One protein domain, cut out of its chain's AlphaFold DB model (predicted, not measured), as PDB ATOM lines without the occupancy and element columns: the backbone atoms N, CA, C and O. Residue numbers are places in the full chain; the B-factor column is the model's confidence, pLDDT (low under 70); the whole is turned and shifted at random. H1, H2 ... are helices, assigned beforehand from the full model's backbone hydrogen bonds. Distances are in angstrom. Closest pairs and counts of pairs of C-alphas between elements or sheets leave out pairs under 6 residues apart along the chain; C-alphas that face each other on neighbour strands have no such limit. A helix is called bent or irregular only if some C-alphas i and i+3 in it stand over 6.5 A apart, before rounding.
ATOM      1  N   SER A   6      53.761 -14.902  40.094       93.06
ATOM      2  CA  SER A   6      52.640 -15.778  40.462       93.06
ATOM      3  C   SER A   6      51.277 -15.100  40.314       93.06
ATOM      4  O   SER A   6      50.309 -15.757  39.956       93.06
ATOM      5  N   VAL A   7      51.194 -13.790  40.566       95.25
ATOM      6  CA  VAL A   7      49.947 -13.029  40.404       95.25
ATOM      7  C   VAL A   7      49.626 -12.850  38.921       95.25
ATOM      8  O   VAL A   7      48.470 -12.969  38.538       95.25
ATOM      9  N   GLN A   8      50.644 -12.659  38.076       93.62
ATOM     10  CA  GLN A   8      50.471 -12.623  36.619       93.62
ATOM     11  C   GLN A   8      49.928 -13.954  36.080       93.62
ATOM     12  O   GLN A   8      48.971 -13.951  35.310       93.62
ATOM     13  N   PHE A   9      50.492 -15.084  36.521       95.62
ATOM     14  CA  PHE A   9      49.995 -16.412  36.146       95.62
ATOM     15  C   PHE A   9      48.555 -16.641  36.619       95.62
ATOM     16  O   PHE A   9      47.721 -17.114  35.854       95.62
ATOM     17  N   LEU A  10      48.240 -16.266  37.862       96.94
ATOM     18  CA  LEU A  10      46.904 -16.461  38.423       96.94
ATOM     19  C   LEU A  10      45.858 -15.599  37.706       96.94
ATOM     20  O   LEU A  10      44.779 -16.095  37.396       96.94
ATOM     21  N   LEU A  11      46.195 -14.351  37.366       96.88
ATOM     22  CA  LEU A  11      45.348 -13.492  36.537       96.88
ATOM     23  C   LEU A  11      45.120 -14.088  35.147       96.88
ATOM     24  O   LEU A  11      43.979 -14.158  34.707       96.88
ATOM     25  N   PHE A  12      46.177 -14.551  34.476       97.00
ATOM     26  CA  PHE A  12      46.061 -15.179  33.159       97.00
ATOM     27  C   PHE A  12      45.125 -16.394  33.187       97.00
ATOM     28  O   PHE A  12      44.196 -16.483  32.386       97.00
ATOM     29  N   THR A  13      45.317 -17.292  34.154       97.56
ATOM     30  CA  THR A  13      44.480 -18.488  34.308       97.56
ATOM     31  C   THR A  13      43.042 -18.131  34.679       97.56
ATOM     32  O   THR A  13      42.113 -18.710  34.125       97.56
ATOM     33  N   ALA A  14      42.831 -17.147  35.558       97.81
ATOM     34  CA  ALA A  14      41.493 -16.681  35.917       97.81
ATOM     35  C   ALA A  14      40.753 -16.078  34.713       97.81
ATOM     36  O   ALA A  14      39.577 -16.373  34.516       97.81
ATOM     37  N   VAL A  15      41.441 -15.291  33.880       98.00
ATOM     38  CA  VAL A  15      40.882 -14.765  32.625       98.00
ATOM     39  C   VAL A  15      40.554 -15.903  31.659       98.00
ATOM     40  O   VAL A  15      39.461 -15.917  31.100       98.00
ATOM     41  N   GLY A  16      41.446 -16.886  31.496       97.56
ATOM     42  CA  GLY A  16      41.193 -18.054  30.649       97.56
ATOM     43  C   GLY A  16      39.970 -18.858  31.098       97.56
ATOM     44  O   GLY A  16      39.114 -19.188  30.280       97.56
ATOM     45  N   LEU A  17      39.838 -19.108  32.403       98.00
ATOM     46  CA  LEU A  17      38.671 -19.781  32.978       98.00
ATOM     47  C   LEU A  17      37.393 -18.956  32.807       98.00
ATOM     48  O   LEU A  17      36.358 -19.509  32.449       98.00
ATOM     49  N   LEU A  18      37.460 -17.639  33.012       97.88
ATOM     50  CA  LEU A  18      36.322 -16.749  32.793       97.88
ATOM     51  C   LEU A  18      35.852 -16.802  31.334       97.88
ATOM     52  O   LEU A  18      34.659 -16.953  31.089       97.88
ATOM     53  N   LEU A  19      36.772 -16.733  30.368       97.12
ATOM     54  CA  LEU A  19      36.446 -16.868  28.946       97.12
ATOM     55  C   LEU A  19      35.820 -18.232  28.636       97.12
ATOM     56  O   LEU A  19      34.827 -18.296  27.912       97.12
ATOM     57  N   LEU A  20      36.348 -19.310  29.226       96.56
ATOM     58  CA  LEU A  20      35.794 -20.653  29.061       96.56
ATOM     59  C   LEU A  20      34.346 -20.735  29.575       96.56
ATOM     60  O   LEU A  20      33.484 -21.316  28.922       96.56
ATOM     61  N   LEU A  21      34.061 -20.106  30.718       96.31
ATOM     62  CA  LEU A  21      32.718 -20.052  31.301       96.31
ATOM     63  C   LEU A  21      31.741 -19.187  30.488       96.31
ATOM     64  O   LEU A  21      30.532 -19.411  30.549       96.31
ATOM     65  N   LEU A  22      32.238 -18.225  29.706       96.56
ATOM     66  CA  LEU A  22      31.416 -17.370  28.846       96.56
ATOM     67  C   LEU A  22      31.013 -18.041  27.519       96.56
ATOM     68  O   LEU A  22      30.000 -17.651  26.935       96.56
ATOM     69  N   LEU A  23      31.738 -19.067  27.058       94.38
ATOM     70  CA  LEU A  23      31.416 -19.821  25.834       94.38
ATOM     71  C   LEU A  23      29.966 -20.335  25.770       94.38
ATOM     72  O   LEU A  23      29.298 -20.049  24.775       94.38
ATOM     73  N   PRO A  24      29.419 -21.046  26.780       91.50
ATOM     74  CA  PRO A  24      28.040 -21.527  26.718       91.50
ATOM     75  C   PRO A  24      27.022 -20.383  26.701       91.50
ATOM     76  O   PRO A  24      25.974 -20.505  26.070       91.50
ATOM     77  N   PHE A  25      27.316 -19.255  27.352       92.94
ATOM     78  CA  PHE A  25      26.448 -18.079  27.302       92.94
ATOM     79  C   PHE A  25      26.404 -17.488  25.890       92.94
ATOM     80  O   PHE A  25      25.321 -17.253  25.351       92.94
ATOM     81  N   HIS A  26      27.569 -17.334  25.254       92.88
ATOM     82  CA  HIS A  26      27.660 -16.889  23.868       92.88
ATOM     83  C   HIS A  26      26.967 -17.867  22.909       92.88
ATOM     84  O   HIS A  26      26.169 -17.441  22.081       92.88
ATOM     85  N   ALA A  27      27.192 -19.174  23.064       88.69
ATOM     86  CA  ALA A  27      26.563 -20.200  22.234       88.69
ATOM     87  C   ALA A  27      25.028 -20.147  22.313       88.69
ATOM     88  O   ALA A  27      24.354 -20.218  21.288       88.69
ATOM     89  N   ARG A  28      24.461 -19.954  23.512       87.88
ATOM     90  CA  ARG A  28      23.005 -19.818  23.698       87.88
ATOM     91  C   ARG A  28      22.460 -18.525  23.096       87.88
ATOM     92  O   ARG A  28      21.386 -18.544  22.506       87.88
ATOM     93  N   HIS A  29      23.196 -17.422  23.227       88.69
ATOM     94  CA  HIS A  29      22.798 -16.137  22.659       88.69
ATOM     95  C   HIS A  29      22.830 -16.158  21.121       88.69
ATOM     96  O   HIS A  29      21.885 -15.714  20.473       88.69
ATOM     97  N   THR A  30      23.889 -16.713  20.529       86.69
ATOM     98  CA  THR A  30      24.054 -16.830  19.071       86.69
ATOM     99  C   THR A  30      23.124 -17.895  18.474       86.69
ATOM    100  O   THR A  30      22.608 -17.717  17.369       86.69
ATOM    101  N   GLY A  31      22.821 -18.962  19.220       81.56
ATOM    102  CA  GLY A  31      21.930 -20.043  18.783       81.56
ATOM    103  C   GLY A  31      20.507 -19.588  18.432       81.56
ATOM    104  O   GLY A  31      19.886 -20.160  17.541       81.56
ATOM    105  N   ALA A  32      20.006 -18.515  19.054       78.12
ATOM    106  CA  ALA A  32      18.674 -17.975  18.757       78.12
ATOM    107  C   ALA A  32      18.540 -17.422  17.320       78.12
ATOM    108  O   ALA A  32      17.445 -17.424  16.756       78.12
ATOM    109  N   GLY A  33      19.640 -16.946  16.725       83.38
ATOM    110  CA  GLY A  33      19.690 -16.549  15.314       83.38
ATOM    111  C   GLY A  33      19.925 -17.738  14.379       83.38
ATOM    112  O   GLY A  33      19.294 -17.819  13.325       83.38
ATOM    113  N   ALA A  34      20.766 -18.682  14.811       85.75
ATOM    114  CA  ALA A  34      21.171 -19.846  14.025       85.75
ATOM    115  C   ALA A  34      19.991 -20.744  13.619       85.75
ATOM    116  O   ALA A  34      19.970 -21.244  12.501       85.75
ATOM    117  N   GLU A  35      18.973 -20.895  14.473       85.00
ATOM    118  CA  GLU A  35      17.783 -21.691  14.132       85.00
ATOM    119  C   GLU A  35      17.046 -21.121  12.910       85.00
ATOM    120  O   GLU A  35      16.667 -21.851  12.000       85.00
ATOM    121  N   LYS A  36      16.884 -19.795  12.827       87.25
ATOM    122  CA  LYS A  36      16.211 -19.161  11.679       87.25
ATOM    123  C   LYS A  36      17.009 -19.328  10.391       87.25
ATOM    124  O   LYS A  36      16.429 -19.533   9.322       87.25
ATOM    125  N   GLU A  37      18.329 -19.224  10.493       89.31
ATOM    126  CA  GLU A  37      19.246 -19.434   9.376       89.31
ATOM    127  C   GLU A  37      19.187 -20.886   8.888       89.31
ATOM    128  O   GLU A  37      19.010 -21.126   7.693       89.31
ATOM    129  N   LEU A  38      19.188 -21.848   9.816       87.81
ATOM    130  CA  LEU A  38      19.050 -23.273   9.522       87.81
ATOM    131  C   LEU A  38      17.721 -23.589   8.827       87.81
ATOM    132  O   LEU A  38      17.708 -24.242   7.785       87.81
ATOM    133  N   GLN A  39      16.600 -23.078   9.344       89.06
ATOM    134  CA  GLN A  39      15.287 -23.273   8.719       89.06
ATOM    135  C   GLN A  39      15.237 -22.690   7.301       89.06
ATOM    136  O   GLN A  39      14.643 -23.278   6.396       89.06
ATOM    137  N   THR A  40      15.902 -21.554   7.079       91.56
ATOM    138  CA  THR A  40      16.011 -20.941   5.748       91.56
ATOM    139  C   THR A  40      16.825 -21.820   4.796       91.56
ATOM    140  O   THR A  40      16.427 -21.989   3.643       91.56
ATOM    141  N   ALA A  41      17.915 -22.420   5.280       89.38
ATOM    142  CA  ALA A  41      18.763 -23.325   4.509       89.38
ATOM    143  C   ALA A  41      18.074 -24.661   4.170       89.38
ATOM    144  O   ALA A  41      18.279 -25.183   3.078       89.38
ATOM    145  N   ILE A  42      17.236 -25.197   5.067       91.00
ATOM    146  CA  ILE A  42      16.545 -26.487   4.877       91.00
ATOM    147  C   ILE A  42      15.294 -26.355   3.997       91.00
ATOM    148  O   ILE A  42      14.981 -27.260   3.227       91.00
ATOM    149  N   LYS A  43      14.582 -25.222   4.044       92.75
ATOM    150  CA  LYS A  43      13.343 -24.991   3.276       92.75
ATOM    151  C   LYS A  43      13.387 -25.410   1.789       92.75
ATOM    152  O   LYS A  43      12.408 -26.009   1.337       92.75
ATOM    153  N   PRO A  44      14.444 -25.128   0.998       93.50
ATOM    154  CA  PRO A  44      14.492 -25.529  -0.411       93.50
ATOM    155  C   PRO A  44      14.684 -27.037  -0.646       93.50
ATOM    156  O   PRO A  44      14.398 -27.501  -1.749       93.50
ATOM    157  N   LEU A  45      15.128 -27.819   0.347       92.06
ATOM    158  CA  LEU A  45      15.468 -29.240   0.162       92.06
ATOM    159  C   LEU A  45      14.265 -30.068  -0.287       92.06
ATOM    160  O   LEU A  45      14.401 -30.903  -1.178       92.06
ATOM    161  N   ALA A  46      13.076 -29.777   0.246       87.81
ATOM    162  CA  ALA A  46      11.844 -30.460  -0.146       87.81
ATOM    163  C   ALA A  46      11.519 -30.269  -1.640       87.81
ATOM    164  O   ALA A  46      11.097 -31.210  -2.306       87.81
ATOM    165  N   GLY A  47      11.761 -29.070  -2.184       92.62
ATOM    166  CA  GLY A  47      11.558 -28.783  -3.608       92.62
ATOM    167  C   GLY A  47      12.585 -29.465  -4.515       92.62
ATOM    168  O   GLY A  47      12.285 -29.757  -5.668       92.62
ATOM    169  N   LEU A  48      13.774 -29.750  -3.982       93.38
ATOM    170  CA  LEU A  48      14.860 -30.450  -4.672       93.38
ATOM    171  C   LEU A  48      14.832 -31.970  -4.454       93.38
ATOM    172  O   LEU A  48      15.706 -32.663  -4.967       93.38
ATOM    173  N   GLN A  49      13.854 -32.483  -3.699       89.81
ATOM    174  CA  GLN A  49      13.771 -33.893  -3.298       89.81
ATOM    175  C   GLN A  49      15.033 -34.384  -2.563       89.81
ATOM    176  O   GLN A  49      15.423 -35.544  -2.681       89.81
ATOM    177  N   LEU A  50      15.673 -33.496  -1.796       89.25
ATOM    178  CA  LEU A  50      16.838 -33.814  -0.974       89.25
ATOM    179  C   LEU A  50      16.406 -34.170   0.448       89.25
ATOM    180  O   LEU A  50      15.554 -33.502   1.033       89.25
ATOM    181  N   THR A  51      17.016 -35.214   1.007       87.06
ATOM    182  CA  THR A  51      16.733 -35.690   2.368       87.06
ATOM    183  C   THR A  51      17.320 -34.764   3.435       87.06
ATOM    184  O   THR A  51      16.665 -34.497   4.438       87.06
ATOM    185  N   ASP A  52      18.536 -34.257   3.224       87.81
ATOM    186  CA  ASP A  52      19.288 -33.448   4.186       87.81
ATOM    187  C   ASP A  52      20.377 -32.579   3.520       87.81
ATOM    188  O   ASP A  52      20.643 -32.666   2.318       87.81
ATOM    189  N   LEU A  53      20.980 -31.683   4.312       86.75
ATOM    190  CA  LEU A  53      22.095 -30.831   3.892       86.75
ATOM    191  C   LEU A  53      23.417 -31.599   3.944       86.75
ATOM    192  O   LEU A  53      23.681 -32.313   4.908       86.75
ATOM    193  N   CYS A  54      24.294 -31.343   2.967       87.00
ATOM    194  CA  CYS A  54      25.684 -31.783   3.033       87.00
ATOM    195  C   CYS A  54      26.458 -30.956   4.072       87.00
ATOM    196  O   CYS A  54      26.867 -29.835   3.772       87.00
ATOM    197  N   LEU A  55      26.632 -31.478   5.294       84.38
ATOM    198  CA  LEU A  55      27.259 -30.729   6.397       84.38
ATOM    199  C   LEU A  55      28.790 -30.667   6.299       84.38
ATOM    200  O   LEU A  55      29.409 -29.707   6.750       84.38
ATOM    201  N   SER A  56      29.410 -31.703   5.736       85.19
ATOM    202  CA  SER A  56      30.864 -31.848   5.656       85.19
ATOM    203  C   SER A  56      31.231 -32.763   4.497       85.19
ATOM    204  O   SER A  56      30.547 -33.753   4.273       85.19
ATOM    205  N   THR A  57      32.313 -32.476   3.773       86.62
ATOM    206  CA  THR A  57      32.743 -33.270   2.609       86.62
ATOM    207  C   THR A  57      33.801 -34.322   2.931       86.62
ATOM    208  O   THR A  57      34.051 -35.188   2.092       86.62
ATOM    209  N   GLU A  58      34.387 -34.303   4.125       86.69
ATOM    210  CA  GLU A  58      35.471 -35.208   4.530       86.69
ATOM    211  C   GLU A  58      34.960 -36.622   4.876       86.69
ATOM    212  O   GLU A  58      35.110 -37.528   4.050       86.69
ATOM    213  N   ALA A  59      34.296 -36.821   6.021       84.19
ATOM    214  CA  ALA A  59      33.734 -38.113   6.408       84.19
ATOM    215  C   ALA A  59      32.455 -38.440   5.617       84.19
ATOM    216  O   ALA A  59      31.567 -37.612   5.405       84.19
ATOM    217  N   ARG A  60      32.325 -39.699   5.177       80.31
ATOM    218  CA  ARG A  60      31.149 -40.154   4.412       80.31
ATOM    219  C   ARG A  60      29.867 -40.067   5.243       80.31
ATOM    220  O   ARG A  60      28.846 -39.619   4.731       80.31
ATOM    221  N   TYR A  61      29.944 -40.463   6.511       81.56
ATOM    222  CA  TYR A  61      28.819 -40.457   7.446       81.56
ATOM    223  C   TYR A  61      28.453 -39.049   7.947       81.56
ATOM    224  O   TYR A  61      27.422 -38.886   8.589       81.56
ATOM    225  N   THR A  62      29.254 -38.024   7.618       82.38
ATOM    226  CA  THR A  62      28.954 -36.619   7.939       82.38
ATOM    227  C   THR A  62      28.379 -35.818   6.774       82.38
ATOM    228  O   THR A  62      27.947 -34.687   6.978       82.38
ATOM    229  N   ARG A  63      28.364 -36.377   5.552       85.94
ATOM    230  CA  ARG A  63      27.752 -35.726   4.381       85.94
ATOM    231  C   ARG A  63      26.240 -35.733   4.479       85.94
ATOM    232  O   ARG A  63      25.638 -34.680   4.445       85.94
ATOM    233  N   HIS A  64      25.648 -36.909   4.629       85.12
ATOM    234  CA  HIS A  64      24.198 -37.070   4.685       85.12
ATOM    235  C   HIS A  64      23.835 -37.838   5.950       85.12
ATOM    236  O   HIS A  64      23.666 -39.057   5.877       85.12
ATOM    237  N   PRO A  65      23.793 -37.178   7.124       80.81
ATOM    238  CA  PRO A  65      23.510 -37.845   8.390       80.81
ATOM    239  C   PRO A  65      22.223 -38.679   8.370       80.81
ATOM    240  O   PRO A  65      22.169 -39.718   9.019       80.81
ATOM    241  N   ALA A  66      21.206 -38.273   7.601       82.38
ATOM    242  CA  ALA A  66      19.951 -39.016   7.485       82.38
ATOM    243  C   ALA A  66      20.092 -40.336   6.701       82.38
ATOM    244  O   ALA A  66      19.270 -41.235   6.858       82.38
ATOM    245  N   MET A  67      21.119 -40.452   5.853       81.31
ATOM    246  CA  MET A  67      21.417 -41.643   5.047       81.31
ATOM    247  C   MET A  67      22.685 -42.377   5.502       81.31
ATOM    248  O   MET A  67      23.073 -43.378   4.897       81.31
ATOM    249  N   ALA A  68      23.363 -41.867   6.529       80.75
ATOM    250  CA  ALA A  68      24.567 -42.471   7.065       80.75
ATOM    251  C   ALA A  68      24.218 -43.769   7.805       80.75
ATOM    252  O   ALA A  68      23.296 -43.813   8.617       80.75
ATOM    253  N   ASP A  69      24.978 -44.829   7.543       78.81
ATOM    254  CA  ASP A  69      24.876 -46.061   8.319       78.81
ATOM    255  C   ASP A  69      25.397 -45.813   9.747       78.81
ATOM    256  O   ASP A  69      26.460 -45.220   9.943       78.81
ATOM    257  N   LEU A  70      24.652 -46.292  10.747       74.81
ATOM    258  CA  LEU A  70      24.990 -46.205  12.170       74.81
ATOM    259  C   LEU A  70      26.311 -46.911  12.512       74.81
ATOM    260  O   LEU A  70      26.934 -46.585  13.518       74.81
ATOM    261  N   HIS A  71      26.745 -47.852  11.673       74.81
ATOM    262  CA  HIS A  71      28.003 -48.586  11.806       74.81
ATOM    263  C   HIS A  71      29.149 -47.962  10.994       74.81
ATOM    264  O   HIS A  71      30.238 -48.527  10.949       74.81
ATOM    265  N   SER A  72      28.920 -46.837  10.306       71.75
ATOM    266  CA  SER A  72      29.958 -46.130   9.539       71.75
ATOM    267  C   SER A  72      30.997 -45.372  10.368       71.75
ATOM    268  O   SER A  72      32.152 -45.338   9.936       71.75
TER     269      SER A  72
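This is residues 6 to 72 of the 101 residues of an uncharacterized protein of Desulfuromonadales bacterium (UniProt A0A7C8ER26). One long, bent helix, H1, makes a free arm, its residues 6 to 37 sticking out; after it the chain folds back at Gly 47 into a small, loosely looped foot with one short helix, H2. The printed part has 67 residues, with two named helices, H1 then H2, and no named strand: all helix. It is extended, with a radius of gyration of the C-alphas of 19.5 A, spanning 60 by 30 by 17 A.

Look first at H1, residues 6 to 42, assigned as one helix by its hydrogen bonds but bent: C-alphas 21 and 24 are 6.7 A apart. Its arms, H1a, residues 6 to 21, and H1b, residues 24 to 42, stand at a shallow tilt of 34 degrees, only just short of steep. H1b has a kink of 46 degrees near residue 33. H2, residues 60 to 63, is apart from both arms. Every O i to N i+4 pair is within hydrogen-bond range in H1a, 12 of 15 in H1b; H2 is too short for one.

Find C-alpha 6 at (52.640, -15.778, 40.462); H1a runs 22.3 A from there. H1b runs 25.2 A to C-alpha 42 at (16.545, -26.487, 4.877). H2 runs 5.6 A to C-alpha 63 at (27.752, -35.726, 4.381).

The C-alphas of Ser 6 and Gly 47, the two farthest apart, are 61.6 A apart. The link from H1 to H2, 17 residues, is long. The printed part has no cut, and no printed residue is under 70 in pLDDT.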